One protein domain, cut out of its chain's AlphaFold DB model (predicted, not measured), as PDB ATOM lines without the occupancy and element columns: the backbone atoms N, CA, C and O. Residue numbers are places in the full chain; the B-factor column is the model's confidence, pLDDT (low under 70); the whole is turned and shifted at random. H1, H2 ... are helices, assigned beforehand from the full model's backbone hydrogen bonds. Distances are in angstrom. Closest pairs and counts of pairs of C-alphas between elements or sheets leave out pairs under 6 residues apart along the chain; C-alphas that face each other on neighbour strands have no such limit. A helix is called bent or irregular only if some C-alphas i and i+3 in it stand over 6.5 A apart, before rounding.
ATOM      1  N   GLY A   2     -63.492  39.834  45.927       77.75
ATOM      2  CA  GLY A   2     -63.012  40.461  44.674       77.75
ATOM      3  C   GLY A   2     -62.132  41.713  44.872       77.75
ATOM      4  O   GLY A   2     -61.108  41.851  44.213       77.75
ATOM      5  N   ALA A   3     -62.450  42.561  45.860       86.81
ATOM      6  CA  ALA A   3     -61.609  43.704  46.241       86.81
ATOM      7  C   ALA A   3     -60.214  43.290  46.754       86.81
ATOM      8  O   ALA A   3     -59.231  43.961  46.464       86.81
ATOM      9  N   ILE A   4     -60.112  42.153  47.457       91.88
ATOM     10  CA  ILE A   4     -58.819  41.584  47.871       91.88
ATOM     11  C   ILE A   4     -58.035  41.173  46.626       91.88
ATOM     12  O   ILE A   4     -56.868  41.518  46.510       91.88
ATOM     13  N   GLY A   5     -58.685  40.525  45.656       92.81
ATOM     14  CA  GLY A   5     -58.060  40.197  44.376       92.81
ATOM     15  C   GLY A   5     -57.496  41.420  43.643       92.81
ATOM     16  O   GLY A   5     -56.368  41.366  43.163       92.81
ATOM     17  N   LEU A   6     -58.238  42.535  43.613       93.19
ATOM     18  CA  LEU A   6     -57.786  43.796  43.003       93.19
ATOM     19  C   LEU A   6     -56.588  44.414  43.736       93.19
ATOM     20  O   LEU A   6     -55.701  44.986  43.110       93.19
ATOM     21  N   ILE A   7     -56.536  44.288  45.059       96.00
ATOM     22  CA  ILE A   7     -55.387  44.747  45.842       96.00
ATOM     23  C   ILE A   7     -54.177  43.846  45.562       96.00
ATOM     24  O   ILE A   7     -53.089  44.331  45.250       96.00
ATOM     25  N   VAL A   8     -54.362  42.526  45.623       96.00
ATOM     26  CA  VAL A   8     -53.274  41.556  45.459       96.00
ATOM     27  C   VAL A   8     -52.701  41.596  44.040       96.00
ATOM     28  O   VAL A   8     -51.483  41.521  43.909       96.00
ATOM     29  N   MET A   9     -53.518  41.793  42.993       96.12
ATOM     30  CA  MET A   9     -53.012  41.884  41.610       96.12
ATOM     31  C   MET A   9     -52.035  43.046  41.400       96.12
ATOM     32  O   MET A   9     -51.225  42.993  40.486       96.12
ATOM     33  N   SER A  10     -52.121  44.106  42.206       95.25
ATOM     34  CA  SER A  10     -51.215  45.256  42.120       95.25
ATOM     35  C   SER A  10     -50.056  45.137  43.107       95.25
ATOM     36  O   SER A  10     -48.912  45.419  42.761       95.25
ATOM     37  N   ILE A  11     -50.320  44.668  44.331       97.00
ATOM     38  CA  ILE A  11     -49.287  44.542  45.364       97.00
ATOM     39  C   ILE A  11     -48.280  43.443  45.021       97.00
ATOM     40  O   ILE A  11     -47.083  43.649  45.201       97.00
ATOM     41  N   TYR A  12     -48.726  42.287  44.525       97.06
ATOM     42  CA  TYR A  12     -47.823  41.165  44.267       97.06
ATOM     43  C   TYR A  12     -46.722  41.504  43.244       97.06
ATOM     44  O   TYR A  12     -45.543  41.333  43.579       97.06
ATOM     45  N   PRO A  13     -47.036  42.062  42.056       96.88
ATOM     46  CA  PRO A  13     -46.005  42.471  41.108       96.88
ATOM     47  C   PRO A  13     -45.077  43.552  41.663       96.88
ATOM     48  O   PRO A  13     -43.872  43.522  41.416       96.88
ATOM     49  N   PHE A  14     -45.620  44.486  42.447       96.81
ATOM     50  CA  PHE A  14     -44.838  45.545  43.078       96.81
ATOM     51  C   PHE A  14     -43.829  44.989  44.093       96.81
ATOM     52  O   PHE A  14     -42.651  45.342  44.049       96.81
ATOM     53  N   LEU A  15     -44.254  44.070  44.966       97.00
ATOM     54  CA  LEU A  15     -43.364  43.406  45.922       97.00
ATOM     55  C   LEU A  15     -42.264  42.615  45.213       97.00
ATOM     56  O   LEU A  15     -41.104  42.680  45.618       97.00
ATOM     57  N   LEU A  16     -42.600  41.909  44.131       96.56
ATOM     58  CA  LEU A  16     -41.592  41.206  43.344       96.56
ATOM     59  C   LEU A  16     -40.584  42.167  42.711       96.56
ATOM     60  O   LEU A  16     -39.390  41.886  42.754       96.56
ATOM     61  N   LEU A  17     -41.016  43.316  42.186       95.31
ATOM     62  CA  LEU A  17     -40.078  44.331  41.702       95.31
ATOM     63  C   LEU A  17     -39.126  44.817  42.800       95.31
ATOM     64  O   LEU A  17     -37.932  44.947  42.537       95.31
ATOM     65  N   LEU A  18     -39.620  45.043  44.022       94.38
ATOM     66  CA  LEU A  18     -38.784  45.463  45.152       94.38
ATOM     67  C   LEU A  18     -37.750  44.398  45.533       94.38
ATOM     68  O   LEU A  18     -36.573  44.714  45.703       94.38
ATOM     69  N   ILE A  19     -38.158  43.128  45.603       95.25
ATOM     70  CA  ILE A  19     -37.237  42.005  45.846       95.25
ATOM     71  C   ILE A  19     -36.165  41.949  44.747       95.25
ATOM     72  O   ILE A  19     -35.004  41.627  45.004       95.25
ATOM     73  N   ARG A  20     -36.543  42.308  43.518       93.94
ATOM     74  CA  ARG A  20     -35.679  42.289  42.336       93.94
ATOM     75  C   ARG A  20     -35.090  43.650  41.976       93.94
ATOM     76  O   ARG A  20     -34.649  43.833  40.844       93.94
ATOM     77  N   ILE A  21     -34.998  44.588  42.919       90.75
ATOM     78  CA  ILE A  21     -34.543  45.957  42.630       90.75
ATOM     79  C   ILE A  21     -33.157  46.005  41.966       90.75
ATOM     80  O   ILE A  21     -32.928  46.817  41.077       90.75
ATOM     81  N   ARG A  22     -32.259  45.065  42.305       89.12
ATOM     82  CA  ARG A  22     -30.924  44.931  41.686       89.12
ATOM     83  C   ARG A  22     -30.954  44.457  40.228       89.12
ATOM     84  O   ARG A  22     -29.992  44.666  39.498       89.12
ATOM     85  N   THR A  23     -32.020  43.780  39.806       88.69
ATOM     86  CA  THR A  23     -32.215  43.380  38.405       88.69
ATOM     87  C   THR A  23     -32.670  44.566  37.565       88.69
ATOM     88  O   THR A  23     -32.333  44.634  36.391       88.69
ATOM     89  N   PHE A  24     -33.398  45.510  38.162       88.94
ATOM     90  CA  PHE A  24     -33.909  46.709  37.496       88.94
ATOM     91  C   PHE A  24     -33.060  47.965  37.757       88.94
ATOM     92  O   PHE A  24     -33.468  49.058  37.377       88.94
ATOM     93  N   SER A  25     -31.894  47.834  38.399       88.25
ATOM     94  CA  SER A  25     -30.966  48.947  38.627       88.25
ATOM     95  C   SER A  25     -30.066  49.223  37.421       88.25
ATOM     96  O   SER A  25     -30.059  48.468  36.444       88.25
ATOM     97  N   ASP A  26     -29.238  50.265  37.527       82.38
ATOM     98  CA  ASP A  26     -28.276  50.690  36.499       82.38
ATOM     99  C   ASP A  26     -27.296  49.587  36.077       82.38
ATOM    100  O   ASP A  26     -26.802  49.576  34.954       82.38
ATOM    101  N   SER A  27     -27.071  48.591  36.937       81.69
ATOM    102  CA  SER A  27     -26.323  47.368  36.612       81.69
ATOM    103  C   SER A  27     -26.894  46.586  35.421       81.69
ATOM    104  O   SER A  27     -26.175  45.806  34.800       81.69
ATOM    105  N   SER A  28     -28.179  46.763  35.105       83.44
ATOM    106  CA  SER A  28     -28.849  46.113  33.975       83.44
ATOM    107  C   SER A  28     -28.643  46.831  32.641       83.44
ATOM    108  O   SER A  28     -28.967  46.266  31.589       83.44
ATOM    109  N   ILE A  29     -28.104  48.053  32.675       87.38
ATOM    110  CA  ILE A  29     -27.893  48.890  31.501       87.38
ATOM    111  C   ILE A  29     -26.767  48.301  30.650       87.38
ATOM    112  O   ILE A  29     -25.636  48.111  31.100       87.38
ATOM    113  N   LEU A  30     -27.077  48.011  29.388       84.50
ATOM    114  CA  LEU A  30     -26.080  47.618  28.397       84.50
ATOM    115  C   LEU A  30     -25.145  48.786  28.097       84.50
ATOM    116  O   LEU A  30     -25.603  49.853  27.698       84.50
ATOM    117  N   LYS A  31     -23.829  48.562  28.185       84.38
ATOM    118  CA  LYS A  31     -22.823  49.584  27.835       84.38
ATOM    119  C   LYS A  31     -22.921  50.041  26.377       84.38
ATOM    120  O   LYS A  31     -22.622  51.187  26.079       84.38
ATOM    121  N   GLU A  32     -23.341  49.145  25.491       83.00
ATOM    122  CA  GLU A  32     -23.405  49.378  24.044       83.00
ATOM    123  C   GLU A  32     -24.623  50.210  23.626       83.00
ATOM    124  O   GLU A  32     -24.550  50.971  22.668       83.00
ATOM    125  N   THR A  33     -25.751  50.061  24.328       83.12
ATOM    126  CA  THR A  33     -27.034  50.666  23.923       83.12
ATOM    127  C   THR A  33     -27.593  51.655  24.938       83.12
ATOM    128  O   THR A  33     -28.523  52.387  24.615       83.12
ATOM    129  N   GLY A  34     -27.069  51.681  26.165       85.94
ATOM    130  CA  GLY A  34     -27.606  52.495  27.257       85.94
ATOM    131  C   GLY A  34     -28.984  52.039  27.753       85.94
ATOM    132  O   GLY A  34     -29.607  52.739  28.547       85.94
ATOM    133  N   LEU A  35     -29.474  50.873  27.318       87.38
ATOM    134  CA  LEU A  35     -30.798  50.363  27.677       87.38
ATOM    135  C   LEU A  35     -30.712  49.346  28.820       87.38
ATOM    136  O   LEU A  35     -29.940  48.387  28.752       87.38
ATOM    137  N   GLY A  36     -31.537  49.544  29.850       89.19
ATOM    138  CA  GLY A  36     -31.760  48.611  30.959       89.19
ATOM    139  C   GLY A  36     -33.154  47.980  30.924       89.19
ATOM    140  O   GLY A  36     -33.949  48.240  30.016       89.19
ATOM    141  N   TYR A  37     -33.470  47.143  31.913       92.06
ATOM    142  CA  TYR A  37     -34.830  46.617  32.062       92.06
ATOM    143  C   TYR A  37     -35.758  47.689  32.629       92.06
ATOM    144  O   TYR A  37     -35.462  48.278  33.664       92.06
ATOM    145  N   HIS A  38     -36.911  47.912  31.998       92.25
ATOM    146  CA  HIS A  38     -37.855  48.931  32.455       92.25
ATOM    147  C   HIS A  38     -38.826  48.362  33.514       92.25
ATOM    148  O   HIS A  38     -39.715  47.576  33.165       92.25
ATOM    149  N   PRO A  39     -38.733  48.769  34.799       93.62
ATOM    150  CA  PRO A  39     -39.518  48.167  35.881       93.62
ATOM    151  C   PRO A  39     -41.020  48.417  35.720       93.62
ATOM    152  O   PRO A  39     -41.807  47.475  35.762       93.62
ATOM    153  N   ALA A  40     -41.425  49.662  35.439       93.88
ATOM    154  CA  ALA A  40     -42.840  50.002  35.254       93.88
ATOM    155  C   ALA A  40     -43.489  49.228  34.093       93.88
ATOM    156  O   ALA A  40     -44.652  48.848  34.161       93.88
ATOM    157  N   TYR A  41     -42.724  48.946  33.041       93.50
ATOM    158  CA  TYR A  41     -43.214  48.203  31.893       93.50
ATOM    159  C   TYR A  41     -43.470  46.732  32.236       93.50
ATOM    160  O   TYR A  41     -44.545  46.205  31.960       93.50
ATOM    161  N   CYS A  42     -42.511  46.086  32.907       95.94
ATOM    162  CA  CYS A  42     -42.662  44.706  33.368       95.94
ATOM    163  C   CYS A  42     -43.808  44.579  34.384       95.94
ATOM    164  O   CYS A  42     -44.568  43.614  34.331       95.94
ATOM    165  N   TYR A  43     -43.975  45.579  35.256       97.38
ATOM    166  CA  TYR A  43     -45.108  45.680  36.176       97.38
ATOM    167  C   TYR A  43     -46.450  45.728  35.449       97.38
ATOM    168  O   TYR A  43     -47.332  44.933  35.752       97.38
ATOM    169  N   LEU A  44     -46.613  46.626  34.472       97.12
ATOM    170  CA  LEU A  44     -47.879  46.749  33.748       97.12
ATOM    171  C   LEU A  44     -48.214  45.458  32.998       97.12
ATOM    172  O   LEU A  44     -49.342  44.980  33.092       97.12
ATOM    173  N   ILE A  45     -47.239  44.851  32.314       97.25
ATOM    174  CA  ILE A  45     -47.456  43.571  31.627       97.25
ATOM    175  C   ILE A  45     -47.856  42.484  32.619       97.25
ATOM    176  O   ILE A  45     -48.788  41.743  32.337       97.25
ATOM    177  N   SER A  46     -47.191  42.410  33.772       97.50
ATOM    178  CA  SER A  46     -47.531  41.482  34.851       97.50
ATOM    179  C   SER A  46     -48.982  41.652  35.313       97.50
ATOM    180  O   SER A  46     -49.754  40.694  35.277       97.50
ATOM    181  N   VAL A  47     -49.391  42.877  35.656       97.44
ATOM    182  CA  VAL A  47     -50.761  43.175  36.103       97.44
ATOM    183  C   VAL A  47     -51.785  42.779  35.039       97.44
ATOM    184  O   VAL A  47     -52.773  42.119  35.356       97.44
ATOM    185  N   PHE A  48     -51.562  43.133  33.772       96.19
ATOM    186  CA  PHE A  48     -52.526  42.838  32.710       96.19
ATOM    187  C   PHE A  48     -52.521  41.374  32.258       96.19
ATOM    188  O   PHE A  48     -53.568  40.878  31.849       96.19
ATOM    189  N   SER A  49     -51.398  40.655  32.354       96.44
ATOM    190  CA  SER A  49     -51.315  39.261  31.908       96.44
ATOM    191  C   SER A  49     -52.028  38.293  32.852       96.44
ATOM    192  O   SER A  49     -52.684  37.364  32.389       96.44
ATOM    193  N   GLY A  50     -51.913  38.497  34.170       94.81
ATOM    194  CA  GLY A  50     -52.428  37.561  35.179       94.81
ATOM    195  C   GLY A  50     -53.346  38.181  36.232       94.81
ATOM    196  O   GLY A  50     -53.839  37.469  37.108       94.81
ATOM    197  N   GLY A  51     -53.591  39.495  36.187       95.31
ATOM    198  CA  GLY A  51     -54.469  40.188  37.135       95.31
ATOM    199  C   GLY A  51     -55.905  39.687  37.077       95.31
ATOM    200  O   GLY A  51     -56.485  39.371  38.114       95.31
ATOM    201  N   TYR A  52     -56.449  39.522  35.869       94.56
ATOM    202  CA  TYR A  52     -57.821  39.053  35.659       94.56
ATOM    203  C   TYR A  52     -58.112  37.729  36.379       94.56
ATOM    204  O   TYR A  52     -59.040  37.660  37.184       94.56
ATOM    205  N   ILE A  53     -57.306  36.690  36.135       95.75
ATOM    206  CA  ILE A  53     -57.551  35.363  36.717       95.75
ATOM    207  C   ILE A  53     -57.320  35.340  38.229       95.75
ATOM    208  O   ILE A  53     -58.015  34.621  38.945       95.75
ATOM    209  N   LEU A  54     -56.396  36.165  38.730       95.69
ATOM    210  CA  LEU A  54     -56.182  36.319  40.162       95.69
ATOM    211  C   LEU A  54     -57.419  36.943  40.831       95.69
ATOM    212  O   LEU A  54     -57.928  36.406  41.815       95.69
ATOM    213  N   VAL A  55     -57.943  38.038  40.269       95.94
ATOM    214  CA  VAL A  55     -59.161  38.705  40.758       95.94
ATOM    215  C   VAL A  55     -60.354  37.758  40.695       95.94
ATOM    216  O   VAL A  55     -61.093  37.650  41.674       95.94
ATOM    217  N   ALA A  56     -60.515  37.038  39.583       94.56
ATOM    218  CA  ALA A  56     -61.569  36.049  39.413       94.56
ATOM    219  C   ALA A  56     -61.463  34.923  40.457       94.56
ATOM    220  O   ALA A  56     -62.469  34.562  41.059       94.56
ATOM    221  N   GLY A  57     -60.255  34.423  40.740       95.12
ATOM    222  CA  GLY A  57     -60.013  33.394  41.758       95.12
ATOM    223  C   GLY A  57     -60.348  33.836  43.178       95.12
ATOM    224  O   GLY A  57     -60.968  33.097  43.936       95.12
ATOM    225  N   PHE A  58     -59.991  35.066  43.550       95.19
ATOM    226  CA  PHE A  58     -60.412  35.615  44.840       95.19
ATOM    227  C   PHE A  58     -61.915  35.903  44.880       95.19
ATOM    228  O   PHE A  58     -62.539  35.766  45.928       95.19
ATOM    229  N   ALA A  59     -62.522  36.308  43.764       93.88
ATOM    230  CA  ALA A  59     -63.963  36.498  43.692       93.88
ATOM    231  C   ALA A  59     -64.719  35.166  43.840       93.88
ATOM    232  O   ALA A  59     -65.699  35.125  44.579       93.88
ATOM    233  N   SER A  60     -64.252  34.078  43.218       93.12
ATOM    234  CA  SER A  60     -64.931  32.776  43.236       93.12
ATOM    235  C   SER A  60     -65.025  32.163  44.637       93.12
ATOM    236  O   SER A  60     -66.027  31.517  44.941       93.12
ATOM    237  N   LEU A  61     -64.073  32.463  45.532       91.94
ATOM    238  CA  LEU A  61     -64.138  32.084  46.953       91.94
ATOM    239  C   LEU A  61     -65.399  32.608  47.668       91.94
ATOM    240  O   LEU A  61     -65.821  32.028  48.664       91.94
ATOM    241  N   ASN A  62     -66.015  33.679  47.161       88.19
ATOM    242  CA  ASN A  62     -67.244  34.249  47.713       88.19
ATOM    243  C   ASN A  62     -68.537  33.694  47.095       88.19
ATOM    244  O   ASN A  62     -69.606  33.969  47.630       88.19
ATOM    245  N   PHE A  63     -68.472  32.978  45.971       84.06
ATOM    246  CA  PHE A  63     -69.652  32.637  45.162       84.06
ATOM    247  C   PHE A  63     -69.987  31.135  45.160       84.06
ATOM    248  O   PHE A  63     -70.500  30.622  44.175       84.06
ATOM    249  N   HIS A  64     -69.702  30.412  46.250       78.88
ATOM    250  CA  HIS A  64     -69.939  28.960  46.373       78.88
ATOM    251  C   HIS A  64     -69.303  28.099  45.258       78.88
ATOM    252  O   HIS A  64     -69.700  26.953  45.054       78.88
ATOM    253  N   PHE A  65     -68.289  28.617  44.557       85.31
ATOM    254  CA  PHE A  65     -67.516  27.823  43.605       85.31
ATOM    255  C   PHE A  65     -66.700  26.748  44.333       85.31
ATOM    256  O   PHE A  65     -66.304  26.952  45.487       85.31
ATOM    257  N   PRO A  66     -66.362  25.634  43.657       91.94
ATOM    258  CA  PRO A  66     -65.426  24.663  44.196       91.94
ATOM    259  C   PRO A  66     -64.129  25.343  44.651       91.94
ATOM    260  O   PRO A  66     -63.477  26.073  43.891       91.94
ATOM    261  N   LEU A  67     -63.739  25.093  45.905       92.50
ATOM    262  CA  LEU A  67     -62.524  25.665  46.495       92.50
ATOM    263  C   LEU A  67     -61.290  25.317  45.655       92.50
ATOM    264  O   LEU A  67     -60.461  26.185  45.393       92.50
ATOM    265  N   THR A  68     -61.214  24.080  45.159       92.81
ATOM    266  CA  THR A  68     -60.130  23.607  44.288       92.81
ATOM    267  C   THR A  68     -59.973  24.486  43.046       92.81
ATOM    268  O   THR A  68     -58.876  24.977  42.778       92.81
ATOM    269  N   SER A  69     -61.062  24.767  42.324       91.62
ATOM    270  CA  SER A  69     -61.039  25.626  41.134       91.62
ATOM    271  C   SER A  69     -60.588  27.050  41.473       91.62
ATOM    272  O   SER A  69     -59.774  27.631  40.748       91.62
ATOM    273  N   SER A  70     -61.038  27.581  42.612       94.50
ATOM    274  CA  SER A  70     -60.652  28.912  43.100       94.50
ATOM    275  C   SER A  70     -59.150  28.997  43.399       94.50
ATOM    276  O   SER A  70     -58.466  29.895  42.908       94.50
ATOM    277  N   PHE A  71     -58.593  28.014  44.114       94.50
ATOM    278  CA  PHE A  71     -57.157  27.966  44.410       94.50
ATOM    279  C   PHE A  71     -56.301  27.781  43.159       94.50
ATOM    280  O   PHE A  71     -55.286  28.463  43.026       94.50
ATOM    281  N   ILE A  72     -56.728  26.945  42.205       94.94
ATOM    282  CA  ILE A  72     -56.037  26.826  40.912       94.94
ATOM    283  C   ILE A  72     -55.961  28.202  40.236       94.94
ATOM    284  O   ILE A  72     -54.937  28.550  39.672       94.94
ATOM    285  N   MET A  73     -57.020  29.020  40.307       95.31
ATOM    286  CA  MET A  73     -57.056  30.341  39.654       95.31
ATOM    287  C   MET A  73     -56.052  31.280  40.299       95.31
ATOM    288  O   MET A  73     -55.296  31.948  39.602       95.31
ATOM    289  N   ILE A  74     -56.045  31.301  41.630       96.25
ATOM    290  CA  ILE A  74     -55.161  32.154  42.414       96.25
ATOM    291  C   ILE A  74     -53.698  31.778  42.144       96.25
ATOM    292  O   ILE A  74     -52.888  32.644  41.821       96.25
ATOM    293  N   ILE A  75     -53.363  30.486  42.202       96.75
ATOM    294  CA  ILE A  75     -52.002  29.996  41.948       96.75
ATOM    295  C   ILE A  75     -51.574  30.308  40.510       96.75
ATOM    296  O   ILE A  75     -50.493  30.858  40.299       96.75
ATOM    297  N   THR A  76     -52.424  30.024  39.520       96.50
ATOM    298  CA  THR A  76     -52.150  30.362  38.118       96.50
ATOM    299  C   THR A  76     -51.954  31.867  37.932       96.50
ATOM    300  O   THR A  76     -51.021  32.272  37.243       96.50
ATOM    301  N   GLY A  77     -52.768  32.702  38.581       97.12
ATOM    302  CA  GLY A  77     -52.634  34.158  38.540       97.12
ATOM    303  C   GLY A  77     -51.286  34.642  39.060       97.12
ATOM    304  O   GLY A  77     -50.635  35.438  38.388       97.12
ATOM    305  N   PHE A  78     -50.819  34.116  40.196       97.94
ATOM    306  CA  PHE A  78     -49.489  34.445  40.715       97.94
ATOM    307  C   PHE A  78     -48.373  34.023  39.759       97.94
ATOM    308  O   PHE A  78     -47.486  34.822  39.469       97.94
ATOM    309  N   ILE A  79     -48.435  32.801  39.219       97.88
ATOM    310  CA  ILE A  79     -47.433  32.309  38.263       97.88
ATOM    311  C   ILE A  79     -47.382  33.217  37.029       97.88
ATOM    312  O   ILE A  79     -46.307  33.662  36.631       97.88
ATOM    313  N   ILE A  80     -48.541  33.536  36.450       97.75
ATOM    314  CA  ILE A  80     -48.628  34.337  35.229       97.75
ATOM    315  C   ILE A  80     -48.167  35.782  35.458       97.75
ATOM    316  O   ILE A  80     -47.421  36.315  34.634       97.75
ATOM    317  N   GLN A  81     -48.554  36.404  36.576       97.50
ATOM    318  CA  GLN A  81     -48.046  37.726  36.957       97.50
ATOM    319  C   GLN A  81     -46.533  37.693  37.207       97.50
ATOM    320  O   GLN A  81     -45.835  38.658  36.907       97.50
ATOM    321  N   GLY A  82     -45.998  36.588  37.723       97.31
ATOM    322  CA  GLY A  82     -44.567  36.439  37.960       97.31
ATOM    323  C   GLY A  82     -43.747  36.534  36.674       97.31
ATOM    324  O   GLY A  82     -42.764  37.267  36.644       97.31
ATOM    325  N   ILE A  83     -44.155  35.848  35.602       97.06
ATOM    326  CA  ILE A  83     -43.334  35.653  34.389       97.06
ATOM    327  C   ILE A  83     -42.725  36.961  33.831       97.06
ATOM    328  O   ILE A  83     -41.500  37.015  33.697       97.06
ATOM    329  N   PRO A  84     -43.491  38.038  33.554       96.62
ATOM    330  CA  PRO A  84     -42.934  39.274  32.991       96.62
ATOM    331  C   PRO A  84     -41.938  39.994  33.909       96.62
ATOM    332  O   PRO A  84     -41.152  40.814  33.441       96.62
ATOM    333  N   LEU A  85     -41.948  39.688  35.209       97.12
ATOM    334  CA  LEU A  85     -41.049  40.269  36.208       97.12
ATOM    335  C   LEU A  85     -39.688  39.569  36.246       97.12
ATOM    336  O   LEU A  85     -38.818  39.982  37.016       97.12
ATOM    337  N   PHE A  86     -39.484  38.554  35.396       96.19
ATOM    338  CA  PHE A  86     -38.225  37.836  35.196       96.19
ATOM    339  C   PHE A  86     -37.579  38.069  33.817       96.19
ATOM    340  O   PHE A  86     -37.211  37.104  33.141       96.19
ATOM    341  N   PRO A  87     -37.385  39.335  33.381       94.44
ATOM    342  CA  PRO A  87     -36.913  39.635  32.030       94.44
ATOM    343  C   PRO A  87     -35.489  39.132  31.761       94.44
ATOM    344  O   PRO A  87     -35.169  38.803  30.629       94.44
ATOM    345  N   ASP A  88     -34.651  39.005  32.786       94.12
ATOM    346  CA  ASP A  88     -33.297  38.451  32.720       94.12
ATOM    347  C   ASP A  88     -33.260  36.939  32.481       94.12
ATOM    348  O   ASP A  88     -32.355  36.445  31.809       94.12
ATOM    349  N   TYR A  89     -34.244  36.198  32.993       94.94
ATOM    350  CA  TYR A  89     -34.397  34.781  32.673       94.94
ATOM    351  C   TYR A  89     -34.979  34.613  31.274       94.94
ATOM    352  O   TYR A  89     -34.470  33.806  30.503       94.94
ATOM    353  N   ILE A  90     -35.973  35.430  30.912       94.69
ATOM    354  CA  ILE A  90     -36.528  35.453  29.553       94.69
ATOM    355  C   ILE A  90     -35.423  35.768  28.537       94.69
ATOM    356  O   ILE A  90     -35.325  35.082  27.524       94.69
ATOM    357  N   ASN A  91     -34.541  36.731  28.831       94.25
ATOM    358  CA  ASN A  91     -33.427  37.116  27.960       94.25
ATOM    359  C   ASN A  91     -32.476  35.954  27.649       94.25
ATOM    360  O   ASN A  91     -31.876  35.933  26.586       94.25
ATOM    361  N   LYS A  92     -32.348  34.975  28.554       93.44
ATOM    362  CA  LYS A  92     -31.532  33.769  28.334       93.44
ATOM    363  C   LYS A  92     -32.220  32.730  27.444       93.44
ATOM    364  O   LYS A  92     -31.543  31.847  26.929       93.44
ATOM    365  N   LEU A  93     -33.544  32.796  27.303       93.62
ATOM    366  CA  LEU A  93     -34.342  31.852  26.512       93.62
ATOM    367  C   LEU A  93     -34.519  32.299  25.059       93.62
ATOM    368  O   LEU A  93     -34.819  31.477  24.196       93.62
ATOM    369  N   VAL A  94     -34.368  33.594  24.789       93.25
ATOM    370  CA  VAL A  94     -34.532  34.169  23.452       93.25
ATOM    371  C   VAL A  94     -33.182  34.513  22.829       93.25
ATOM    372  O   VAL A  94     -32.210  34.796  23.517       93.25
ATOM    373  N   SER A  95     -33.123  34.534  21.499       92.31
ATOM    374  CA  SER A  95     -31.909  34.875  20.740       92.31
ATOM    375  C   SER A  95     -31.675  36.383  20.570       92.31
ATOM    376  O   SER A  95     -30.819  36.792  19.789       92.31
ATOM    377  N   PHE A  96     -32.460  37.228  21.240       90.19
ATOM    378  CA  PHE A  96     -32.402  38.683  21.117       90.19
ATOM    379  C   PHE A  96     -32.497  39.364  22.479       90.19
ATOM    380  O   PHE A  96     -33.084  38.837  23.416       90.19
ATOM    381  N   GLU A  97     -31.994  40.592  22.554       91.44
ATOM    382  CA  GLU A  97     -32.009  41.380  23.782       91.44
ATOM    383  C   GLU A  97     -33.419  41.860  24.150       91.44
ATOM    384  O   GLU A  97     -34.040  42.644  23.424       91.44
ATOM    385  N   ILE A  98     -33.906  41.457  25.324       92.44
ATOM    386  CA  ILE A  98     -35.199  41.865  25.893       92.44
ATOM    387  C   ILE A  98     -35.254  43.375  26.165       92.44
ATOM    388  O   ILE A  98     -36.321  43.979  26.097       92.44
ATOM    389  N   ARG A  99     -34.097  44.003  26.388       92.12
ATOM    390  CA  ARG A  99     -33.944  45.452  26.598       92.12
ATOM    391  C   ARG A  99     -34.152  46.281  25.323       92.12
ATOM    392  O   ARG A  99     -34.289  47.497  25.396       92.12
ATOM    393  N   SER A 100     -34.158  45.642  24.151       91.69
ATOM    394  CA  SER A 100     -34.347  46.306  22.856       91.69
ATOM    395  C   SER A 100     -35.824  46.581  22.543       91.69
ATOM    396  O   SER A 100     -36.723  45.972  23.118       91.69
ATOM    397  N   ILE A 101     -36.098  47.421  21.535       89.25
ATOM    398  CA  ILE A 101     -37.463  47.656  21.015       89.25
ATOM    399  C   ILE A 101     -38.149  46.338  20.613       89.25
ATOM    400  O   ILE A 101     -39.345  46.155  20.847       89.25
ATOM    401  N   LYS A 102     -37.395  45.401  20.020       92.00
ATOM    402  CA  LYS A 102     -37.899  44.067  19.659       92.00
ATOM    403  C   LYS A 102     -38.239  43.250  20.909       92.00
ATOM    404  O   LYS A 102     -39.278  42.596  20.938       92.00
ATOM    405  N   GLY A 103     -37.397  43.341  21.935       92.00
ATOM    406  CA  GLY A 103     -37.601  42.733  23.245       92.00
ATOM    407  C   GLY A 103     -38.870  43.205  23.947       92.00
ATOM    408  O   GLY A 103     -39.677  42.385  24.380       92.00
ATOM    409  N   TYR A 104     -39.114  44.515  23.954       90.31
ATOM    410  CA  TYR A 104     -40.355  45.086  24.476       90.31
ATOM    411  C   TYR A 104     -41.585  44.566  23.722       90.31
ATOM    412  O   TYR A 104     -42.511  44.036  24.332       90.31
ATOM    413  N   LYS A 105     -41.580  44.606  22.383       94.38
ATOM    414  CA  LYS A 105     -42.684  44.043  21.579       94.38
ATOM    415  C   LYS A 105     -42.931  42.564  21.887       94.38
ATOM    416  O   LYS A 105     -44.083  42.145  21.972       94.38
ATOM    417  N   PHE A 106     -41.867  41.790  22.094       95.94
ATOM    418  CA  PHE A 106     -41.973  40.395  22.507       95.94
ATOM    419  C   PHE A 106     -42.618  40.241  23.890       95.94
ATOM    420  O   PHE A 106     -43.495  39.399  24.043       95.94
ATOM    421  N   LEU A 107     -42.250  41.062  24.877       95.69
ATOM    422  CA  LEU A 107     -42.868  41.022  26.206       95.69
ATOM    423  C   LEU A 107     -44.360  41.379  26.170       95.69
ATOM    424  O   LEU A 107     -45.139  40.723  26.858       95.69
ATOM    425  N   VAL A 108     -44.787  42.357  25.355       96.19
ATOM    426  CA  VAL A 108     -46.228  42.613  25.136       96.19
ATOM    427  C   VAL A 108     -46.904  41.373  24.575       96.19
ATOM    428  O   VAL A 108     -47.928  40.943  25.095       96.19
ATOM    429  N   PHE A 109     -46.333  40.795  23.519       97.19
ATOM    430  CA  PHE A 109     -46.896  39.614  22.876       97.19
ATOM    431  C   PHE A 109     -47.001  38.430  23.848       97.19
ATOM    432  O   PHE A 109     -48.046  37.785  23.927       97.19
ATOM    433  N   LEU A 110     -45.965  38.205  24.658       96.56
ATOM    434  CA  LEU A 110     -45.973  37.229  25.745       96.56
ATOM    435  C   LEU A 110     -47.083  37.534  26.760       96.56
ATOM    436  O   LEU A 110     -47.825  36.633  27.135       96.56
ATOM    437  N   GLY A 111     -47.240  38.795  27.169       97.06
ATOM    438  CA  GLY A 111     -48.314  39.231  28.062       97.06
ATOM    439  C   GLY A 111     -49.711  38.942  27.511       97.06
ATOM    440  O   GLY A 111     -50.563  38.454  28.248       97.06
ATOM    441  N   ILE A 112     -49.928  39.171  26.213       97.56
ATOM    442  CA  ILE A 112     -51.186  38.855  25.524       97.56
ATOM    443  C   ILE A 112     -51.442  37.343  25.536       97.56
ATOM    444  O   ILE A 112     -52.538  36.914  25.893       97.56
ATOM    445  N   ILE A 113     -50.440  36.520  25.203       97.62
ATOM    446  CA  ILE A 113     -50.562  35.053  25.264       97.62
ATOM    447  C   ILE A 113     -50.937  34.605  26.678       97.62
ATOM    448  O   ILE A 113     -51.869  33.825  26.865       97.62
ATOM    449  N   LEU A 114     -50.233  35.123  27.681       97.44
ATOM    450  CA  LEU A 114     -50.466  34.818  29.087       97.44
ATOM    451  C   LEU A 114     -51.865  35.243  29.563       97.44
ATOM    452  O   LEU A 114     -52.499  34.520  30.334       97.44
ATOM    453  N   PHE A 115     -52.378  36.369  29.066       96.38
ATOM    454  CA  PHE A 115     -53.755  36.791  29.308       96.38
ATOM    455  C   PHE A 115     -54.769  35.803  28.717       96.38
ATOM    456  O   PHE A 115     -55.713  35.406  29.398       96.38
ATOM    457  N   PHE A 116     -54.563  35.335  27.484       96.44
ATOM    458  CA  PHE A 116     -55.449  34.326  26.894       96.44
ATOM    459  C   PHE A 116     -55.370  32.978  27.618       96.44
ATOM    460  O   PHE A 116     -56.405  32.351  27.835       96.44
ATOM    461  N   ILE A 117     -54.184  32.558  28.068       94.88
ATOM    462  CA  ILE A 117     -54.032  31.372  28.927       94.88
ATOM    463  C   ILE A 117     -54.844  31.550  30.215       94.88
ATOM    464  O   ILE A 117     -55.604  30.659  30.591       94.88
ATOM    465  N   SER A 118     -54.745  32.719  30.856       93.75
ATOM    466  CA  SER A 118     -55.544  33.068  32.037       93.75
ATOM    467  C   SER A 118     -57.048  32.963  31.763       93.75
ATOM    468  O   SER A 118     -57.799  32.440  32.584       93.75
ATOM    469  N   PHE A 119     -57.498  33.420  30.597       92.31
ATOM    470  CA  PHE A 119     -58.903  33.353  30.207       92.31
ATOM    471  C   PHE A 119     -59.386  31.913  29.989       92.31
ATOM    472  O   PHE A 119     -60.443  31.532  30.489       92.31
ATOM    473  N   ILE A 120     -58.586  31.088  29.309       92.81
ATOM    474  CA  ILE A 120     -58.884  29.670  29.065       92.81
ATOM    475  C   ILE A 120     -58.967  28.900  30.386       92.81
ATOM    476  O   ILE A 120     -59.913  28.146  30.599       92.81
ATOM    477  N   VAL A 121     -58.024  29.121  31.307       90.44
ATOM    478  CA  VAL A 121     -58.042  28.474  32.629       90.44
ATOM    479  C   VAL A 121     -59.291  28.859  33.423       90.44
ATOM    480  O   VAL A 121     -59.797  28.037  34.180       90.44
ATOM    481  N   ASN A 122     -59.801  30.080  33.264       88.38
ATOM    482  CA  ASN A 122     -61.064  30.476  33.879       88.38
ATOM    483  C   ASN A 122     -62.279  29.767  33.247       88.38
ATOM    484  O   ASN A 122     -63.239  29.488  33.952       88.38
ATOM    485  N   TYR A 123     -62.236  29.466  31.946       86.25
ATOM    486  CA  TYR A 123     -63.343  28.850  31.201       86.25
ATOM    487  C   TYR A 123     -63.438  27.323  31.331       86.25
ATOM    488  O   TYR A 123     -64.524  26.773  31.199       86.25
ATOM    489  N   ILE A 124     -62.313  26.632  31.542       82.31
ATOM    490  CA  ILE A 124     -62.262  25.158  31.655       82.31
ATOM    491  C   ILE A 124     -62.711  24.669  33.050       82.31
ATOM    492  O   ILE A 124     -62.853  23.469  33.277       82.31
ATOM    493  N   LYS A 125     -62.913  25.588  33.994       62.31
ATOM    494  CA  LYS A 125     -63.209  25.290  35.398       62.31
ATOM    495  C   LYS A 125     -64.668  25.068  35.724       62.31
ATOM    496  O   LYS A 125     -65.524  25.715  35.089       62.31
TER     497      LYS A 125
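Overview. This is residues 2 to 125 of the 125 residues of an uncharacterized protein of Methanobrevibacter arboriphilus (UniProt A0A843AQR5). What shape does the model have? It is a rod made by an up-and-down bundle of four, H1, H2a, H3 and H5, each running against the one before it; the bent H2 and H3 form the middle, between H1 on one side and H5 on the other. The short H4 and the long loop of residues 20 to 38 lie at one end. What is it built of, and how large is it? The printed part has 124 residues with five named helices, H1 to H5 in chain order, and no named strand: the class is all helix. It is compact, with a radius of gyration of the C-alphas of 15.6 A and spans of 55 by 25 by 17 A.

Arrangement. Does each helix keep one line? H2, residues 39 to 60, was assigned as one helix by its hydrogen bonds but is bent: C-alphas 49 and 52 are 7.5 A apart, and its arms, H2a, residues 39 to 49, and H2b, residues 52 to 60, stand at a steep tilt of 52 degrees. H3, residues 67 to 85, is only just irregular, with C-alphas 81 and 84 6.7 A apart. What does the first helix touch? H1, residues 2 to 19, touches H2a with residues 9 to 17 alone, a hairpin whose closest C-alphas, Pro 13 and Tyr 43, are 6.0 A apart. With residues 2 to 9 alone it touches H2b, at C-alphas Gly 5 and Val 55, 4.1 A. What follows? H2b and H3 form a hairpin at a shallow tilt of 23 degrees, closest at the C-alphas of Leu 54 and Gly 77, 4.5 A. H5, residues 101 to 123, touches H3 at 2 degrees, a shallow tilt, opposite ways, with the C-alphas of Ile 80 and Leu 114 closest at 6.4 A; H1 and H5 are apart. H4, residues 87 to 93, meets H3 only through their link and is near H5, with 6 pairs of C-alphas within 10 A. Are the helix backbones complete? Every O i to N i+4 pair is within hydrogen-bond range in H2a, H2b and H5; the counts are 12 of 14 in H1, 13 of 15 in H3 and 2 of 3 in H4.

Along the chain. Where does the first helix begin? H1 begins at C-alpha 2, (-63.012, 40.461, 44.674), and measures 25.8 A. Which lengths come next? H2a measures 15.3 A, H2b 12.1 A, H3 27.9 A and H4 9.9 A. Where does the last helix end? H5, 33.6 A long, ends at C-alpha 123, (-63.343, 28.850, 31.201).

Size, cuts and confidence. How far does it reach? The two C-alphas farthest apart, those of Glu 32 and His 64, are 55.5 A apart. Is it cut, and which links are long? The printed part has no cut; the link from H1 to H2 is long, and that from H3 to H4 is tight. Where is confidence low? Residue 125 alone is under 70, and the mean pLDDT of the printed part is 92.7.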